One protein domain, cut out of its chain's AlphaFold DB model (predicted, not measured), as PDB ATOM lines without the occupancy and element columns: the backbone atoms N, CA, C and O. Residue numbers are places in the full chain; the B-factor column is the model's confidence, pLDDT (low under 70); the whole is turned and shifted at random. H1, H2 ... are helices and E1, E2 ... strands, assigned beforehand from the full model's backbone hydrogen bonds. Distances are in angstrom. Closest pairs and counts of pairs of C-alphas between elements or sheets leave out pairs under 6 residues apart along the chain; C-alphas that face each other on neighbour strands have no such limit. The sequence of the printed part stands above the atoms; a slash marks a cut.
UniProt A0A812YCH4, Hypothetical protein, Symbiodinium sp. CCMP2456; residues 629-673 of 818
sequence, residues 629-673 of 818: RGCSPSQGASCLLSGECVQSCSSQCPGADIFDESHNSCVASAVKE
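What this domain is: This is residues 629 to 673 of the 818 residues of the protein "Hypothetical protein" of Symbiodinium sp. CCMP2456 (UniProt A0A812YCH4). With little regular structure, two small strand hairpins, E1 with E2 and E3 with E4, meet where E1 nears E4, and the short helix H1 packs by E3. The 45 printed residues, 16 of them in E1, E2, H1, E3 and E4 in chain order, are of mixed class, with two antiparallel sheets. The whole is compact, radius of gyration of the C-alphas 9.8 A, and elongated, 35 by 19 by 14 A.

How they stand to each other: In the hairpin of E1, residues 637 to 639, and E2, residues 644 to 646, find N 637 and O 646 within hydrogen-bond range at 2.8 A. In that of E3, residues 658 to 660, and E4, residues 665 to 667, N 660 and O 665 are within range at 2.8 A. The closest C-alphas of E1 and E4, Ser 638 and Ser 665, are 4.3 A apart. H1, residues 649 to 652, is too short for an O i to N i+4 pair; its closest C-alphas with E3, Cys 649 and Phe 659, are 5.9 A apart. E2 is apart from E3 and E4.

Where its parts are: Find E1 beginning at C-alpha 637, (-44.546, 6.085, 11.224), and E4 ending at C-alpha 667, (-34.830, 5.034, 10.331).

The domain as a whole: The farthest C-alphas, Arg 629 and Glu 673, are 36.1 A apart. The printed part has no cut; pLDDT is under 70 at residues 641 and 669 to 673.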
ATOM      1  N   ARG A 629     -50.558   7.461  23.172       81.75
ATOM      2  CA  ARG A 629     -49.212   7.945  22.823       81.75
ATOM      3  C   ARG A 629     -48.556   6.980  21.839       81.75
ATOM      4  O   ARG A 629     -48.971   5.824  21.741       81.75
ATOM      5  N   GLY A 630     -47.544   7.472  21.135       83.19
ATOM      6  CA  GLY A 630     -46.976   6.832  19.958       83.19
ATOM      7  C   GLY A 630     -47.867   6.967  18.724       83.19
ATOM      8  O   GLY A 630     -49.042   7.334  18.799       83.19
ATOM      9  N   CYS A 631     -47.288   6.676  17.563       84.12
ATOM     10  CA  CYS A 631     -47.970   6.783  16.278       84.12
ATOM     11  C   CYS A 631     -48.766   5.508  15.982       84.12
ATOM     12  O   CYS A 631     -48.195   4.416  15.937       84.12
ATOM     13  N   SER A 632     -50.077   5.627  15.743       79.62
ATOM     14  CA  SER A 632     -50.859   4.477  15.273       79.62
ATOM     15  C   SER A 632     -50.366   4.029  13.894       79.62
ATOM     16  O   SER A 632     -50.172   4.889  13.027       79.62
ATOM     17  N   PRO A 633     -50.326   2.715  13.602       74.88
ATOM     18  CA  PRO A 633     -50.096   2.193  12.252       74.88
ATOM     19  C   PRO A 633     -51.079   2.717  11.183       74.88
ATOM     20  O   PRO A 633     -50.841   2.554   9.990       74.88
ATOM     21  N   SER A 634     -52.200   3.337  11.581       76.50
ATOM     22  CA  SER A 634     -53.138   4.019  10.674       76.50
ATOM     23  C   SER A 634     -52.884   5.524  10.489       76.50
ATOM     24  O   SER A 634     -53.459   6.119   9.580       76.50
ATOM     25  N   GLN A 635     -52.097   6.148  11.368       72.56
ATOM     26  CA  GLN A 635     -51.754   7.579  11.345       72.56
ATOM     27  C   GLN A 635     -50.372   7.814  10.721       72.56
ATOM     28  O   GLN A 635     -50.204   8.784   9.981       72.56
ATOM     29  N   GLY A 636     -49.418   6.904  10.928       84.31
ATOM     30  CA  GLY A 636     -48.119   6.943  10.266       84.31
ATOM     31  C   GLY A 636     -47.003   6.272  11.060       84.31
ATOM     32  O   GLY A 636     -47.238   5.653  12.098       84.31
ATOM     33  N   ALA A 637     -45.786   6.447  10.559       88.25
ATOM     34  CA  ALA A 637     -44.546   6.085  11.224       88.25
ATOM     35  C   ALA A 637     -44.132   7.158  12.241       88.25
ATOM     36  O   ALA A 637     -44.456   8.336  12.089       88.25
ATOM     37  N   SER A 638     -43.363   6.770  13.251       86.81
ATOM     38  CA  SER A 638     -42.727   7.686  14.201       86.81
ATOM     39  C   SER A 638     -41.428   8.274  13.635       86.81
ATOM     40  O   SER A 638     -40.481   7.547  13.343       86.81
ATOM     41  N   CYS A 639     -41.363   9.598  13.480       84.19
ATOM     42  CA  CYS A 639     -40.145  10.301  13.084       84.19
ATOM     43  C   CYS A 639     -39.402  10.804  14.327       84.19
ATOM     44  O   CYS A 639     -39.688  11.887  14.836       84.19
ATOM     45  N   LEU A 640     -38.428  10.028  14.811       73.50
ATOM     46  CA  LEU A 640     -37.661  10.370  16.019       73.50
ATOM     47  C   LEU A 640     -36.969  11.740  15.929       73.50
ATOM     48  O   LEU A 640     -36.944  12.475  16.911       73.50
ATOM     49  N   LEU A 641     -36.472  12.106  14.743       69.06
ATOM     50  CA  LEU A 641     -35.759  13.366  14.498       69.06
ATOM     51  C   LEU A 641     -36.652  14.619  14.580       69.06
ATOM     52  O   LEU A 641     -36.135  15.712  14.797       69.06
ATOM     53  N   SER A 642     -37.974  14.489  14.403       71.94
ATOM     54  CA  SER A 642     -38.925  15.603  14.567       71.94
ATOM     55  C   SER A 642     -39.797  15.493  15.818       71.94
ATOM     56  O   SER A 642     -40.396  16.486  16.225       71.94
ATOM     57  N   GLY A 643     -39.901  14.302  16.415       73.31
ATOM     58  CA  GLY A 643     -40.873  14.006  17.467       73.31
ATOM     59  C   GLY A 643     -42.322  13.928  16.967       73.31
ATOM     60  O   GLY A 643     -43.240  13.984  17.785       73.31
ATOM     61  N   GLU A 644     -42.552  13.811  15.653       83.12
ATOM     62  CA  GLU A 644     -43.889  13.782  15.038       83.12
ATOM     63  C   GLU A 644     -44.229  12.428  14.386       83.12
ATOM     64  O   GLU A 644     -43.357  11.641  14.007       83.12
ATOM     65  N   CYS A 645     -45.527  12.184  14.190       88.56
ATOM     66  CA  CYS A 645     -46.035  11.067  13.394       88.56
ATOM     67  C   CYS A 645     -46.165  11.467  11.918       88.56
ATOM     68  O   CYS A 645     -46.837  12.446  11.587       88.56
ATOM     69  N   VAL A 646     -45.545  10.701  11.018       90.62
ATOM     70  CA  VAL A 646     -45.438  11.019   9.588       90.62
ATOM     71  C   VAL A 646     -46.040   9.932   8.698       90.62
ATOM     72  O   VAL A 646     -45.841   8.739   8.905       90.62
ATOM     73  N   GLN A 647     -46.749  10.338   7.645       91.19
ATOM     74  CA  GLN A 647     -47.332   9.421   6.656       91.19
ATOM     75  C   GLN A 647     -46.271   8.834   5.706       91.19
ATOM     76  O   GLN A 647     -46.526   7.831   5.045       91.19
ATOM     77  N   SER A 648     -45.102   9.473   5.595       91.62
ATOM     78  CA  SER A 648     -44.016   9.065   4.701       91.62
ATOM     79  C   SER A 648     -42.660   9.561   5.213       91.62
ATOM     80  O   SER A 648     -42.358  10.756   5.126       91.62
ATOM     81  N   CYS A 649     -41.832   8.634   5.709       89.56
ATOM     82  CA  CYS A 649     -40.477   8.902   6.201       89.56
ATOM     83  C   CYS A 649     -39.639   9.677   5.168       89.56
ATOM     84  O   CYS A 649     -39.213  10.801   5.430       89.56
ATOM     85  N   SER A 650     -39.547   9.169   3.935       88.56
ATOM     86  CA  SER A 650     -38.752   9.747   2.837       88.56
ATOM     87  C   SER A 650     -39.148  11.152   2.365       88.56
ATOM     88  O   SER A 650     -38.411  11.761   1.590       88.56
ATOM     89  N   SER A 651     -40.285  11.698   2.812       89.00
ATOM     90  CA  SER A 651     -40.717  13.063   2.467       89.00
ATOM     91  C   SER A 651     -40.984  13.978   3.663       89.00
ATOM     92  O   SER A 651     -41.180  15.175   3.463       89.00
ATOM     93  N   GLN A 652     -41.039  13.440   4.885       87.50
ATOM     94  CA  GLN A 652     -41.388  14.192   6.099       87.50
ATOM     95  C   GLN A 652     -40.377  14.017   7.242       87.50
ATOM     96  O   GLN A 652     -40.389  14.824   8.165       87.50
ATOM     97  N   CYS A 653     -39.498  13.014   7.174       84.06
ATOM     98  CA  CYS A 653     -38.477  12.722   8.176       84.06
ATOM     99  C   CYS A 653     -37.068  12.856   7.555       84.06
ATOM    100  O   CYS A 653     -36.443  11.862   7.180       84.06
ATOM    101  N   PRO A 654     -36.562  14.088   7.345       79.06
ATOM    102  CA  PRO A 654     -35.240  14.296   6.758       79.06
ATOM    103  C   PRO A 654     -34.151  13.687   7.653       79.06
ATOM    104  O   PRO A 654     -34.138  13.930   8.853       79.06
ATOM    105  N   GLY A 655     -33.252  12.892   7.063       75.88
ATOM    106  CA  GLY A 655     -32.236  12.114   7.789       75.88
ATOM    107  C   GLY A 655     -32.672  10.690   8.159       75.88
ATOM    108  O   GLY A 655     -31.817   9.841   8.391       75.88
ATOM    109  N   ALA A 656     -33.976  10.396   8.134       83.62
ATOM    110  CA  ALA A 656     -34.535   9.071   8.385       83.62
ATOM    111  C   ALA A 656     -35.613   8.735   7.341       83.62
ATOM    112  O   ALA A 656     -36.813   8.777   7.598       83.62
ATOM    113  N   ASP A 657     -35.171   8.459   6.115       89.00
ATOM    114  CA  ASP A 657     -36.015   8.297   4.933       89.00
ATOM    115  C   ASP A 657     -36.606   6.886   4.752       89.00
ATOM    116  O   ASP A 657     -37.599   6.732   4.033       89.00
ATOM    117  N   ILE A 658     -36.058   5.867   5.422       87.94
ATOM    118  CA  ILE A 658     -36.572   4.491   5.384       87.94
ATOM    119  C   ILE A 658     -37.652   4.299   6.454       87.94
ATOM    120  O   ILE A 658     -37.523   4.773   7.577       87.94
ATOM    121  N   PHE A 659     -38.714   3.569   6.108       90.06
ATOM    122  CA  PHE A 659     -39.719   3.094   7.058       90.06
ATOM    123  C   PHE A 659     -39.362   1.690   7.563       90.06
ATOM    124  O   PHE A 659     -39.154   0.783   6.754       90.06
ATOM    125  N   ASP A 660     -39.326   1.511   8.882       87.06
ATOM    126  CA  ASP A 660     -39.196   0.216   9.544       87.06
ATOM    127  C   ASP A 660     -40.580  -0.298   9.982       87.06
ATOM    128  O   ASP A 660     -41.189   0.198  10.936       87.06
ATOM    129  N   GLU A 661     -41.073  -1.328   9.285       82.62
ATOM    130  CA  GLU A 661     -42.346  -1.997   9.591       82.62
ATOM    131  C   GLU A 661     -42.358  -2.684  10.971       82.62
ATOM    132  O   GLU A 661     -43.434  -2.913  11.522       82.62
ATOM    133  N   SER A 662     -41.193  -3.031  11.535       77.25
ATOM    134  CA  SER A 662     -41.094  -3.776  12.797       77.25
ATOM    135  C   SER A 662     -41.259  -2.897  14.040       77.25
ATOM    136  O   SER A 662     -41.785  -3.364  15.051       77.25
ATOM    137  N   HIS A 663     -40.893  -1.617  13.935       73.94
ATOM    138  CA  HIS A 663     -41.016  -0.616  15.001       73.94
ATOM    139  C   HIS A 663     -42.038   0.496  14.686       73.94
ATOM    140  O   HIS A 663     -42.294   1.353  15.529       73.94
ATOM    141  N   ASN A 664     -42.657   0.476  13.496       85.88
ATOM    142  CA  ASN A 664     -43.503   1.553  12.967       85.88
ATOM    143  C   ASN A 664     -42.804   2.927  13.061       85.88
ATOM    144  O   ASN A 664     -43.380   3.917  13.527       85.88
ATOM    145  N   SER A 665     -41.537   2.974  12.652       87.56
ATOM    146  CA  SER A 665     -40.652   4.127  12.826       87.56
ATOM    147  C   SER A 665     -39.905   4.486  11.545       87.56
ATOM    148  O   SER A 665     -39.857   3.721  10.582       87.56
ATOM    149  N   CYS A 666     -39.370   5.700  11.514       87.81
ATOM    150  CA  CYS A 666     -38.495   6.171  10.457       87.81
ATOM    151  C   CYS A 666     -37.039   6.013  10.890       87.81
ATOM    152  O   CYS A 666     -36.639   6.542  11.928       87.81
ATOM    153  N   VAL A 667     -36.244   5.323  10.075       88.12
ATOM    154  CA  VAL A 667     -34.830   5.034  10.331       88.12
ATOM    155  C   VAL A 667     -33.942   5.629   9.239       88.12
ATOM    156  O   VAL A 667     -34.347   5.767   8.082       88.12
ATOM    157  N   ALA A 668     -32.713   5.990   9.610       78.31
ATOM    158  CA  ALA A 668     -31.699   6.439   8.663       78.31
ATOM    159  C   ALA A 668     -31.436   5.367   7.599       78.31
ATOM    160  O   ALA A 668     -31.257   4.188   7.924       78.31
ATOM    161  N   SER A 669     -31.365   5.771   6.328       63.62
ATOM    162  CA  SER A 669     -30.885   4.899   5.257       63.62
ATOM    163  C   SER A 669     -29.420   4.547   5.507       63.62
ATOM    164  O   SER A 669     -28.512   5.325   5.213       63.62
ATOM    165  N   ALA A 670     -29.189   3.384   6.123       47.16
ATOM    166  CA  ALA A 670     -27.864   2.922   6.516       47.16
ATOM    167  C   ALA A 670     -26.960   2.831   5.277       47.16
ATOM    168  O   ALA A 670     -27.142   1.948   4.435       47.16
ATOM    169  N   VAL A 671     -26.005   3.766   5.162       40.38
ATOM    170  CA  VAL A 671     -25.275   4.059   3.918       40.38
ATOM    171  C   VAL A 671     -24.332   2.917   3.543       40.38
ATOM    172  O   VAL A 671     -23.140   2.907   3.842       40.38
ATOM    173  N   LYS A 672     -24.900   1.933   2.849       36.44
ATOM    174  CA  LYS A 672     -24.215   0.751   2.341       36.44
ATOM    175  C   LYS A 672     -24.000   0.812   0.829       36.44
ATOM    176  O   LYS A 672     -24.216  -0.181   0.150       36.44
ATOM    177  N   GLU A 673     -23.544   1.960   0.325       35.06
ATOM    178  CA  GLU A 673     -22.669   2.064  -0.855       35.06
ATOM    179  C   GLU A 673     -22.093   3.487  -1.007       35.06
ATOM    180  O   GLU A 673     -22.626   4.452  -0.462       35.06
TER     181      GLU A 673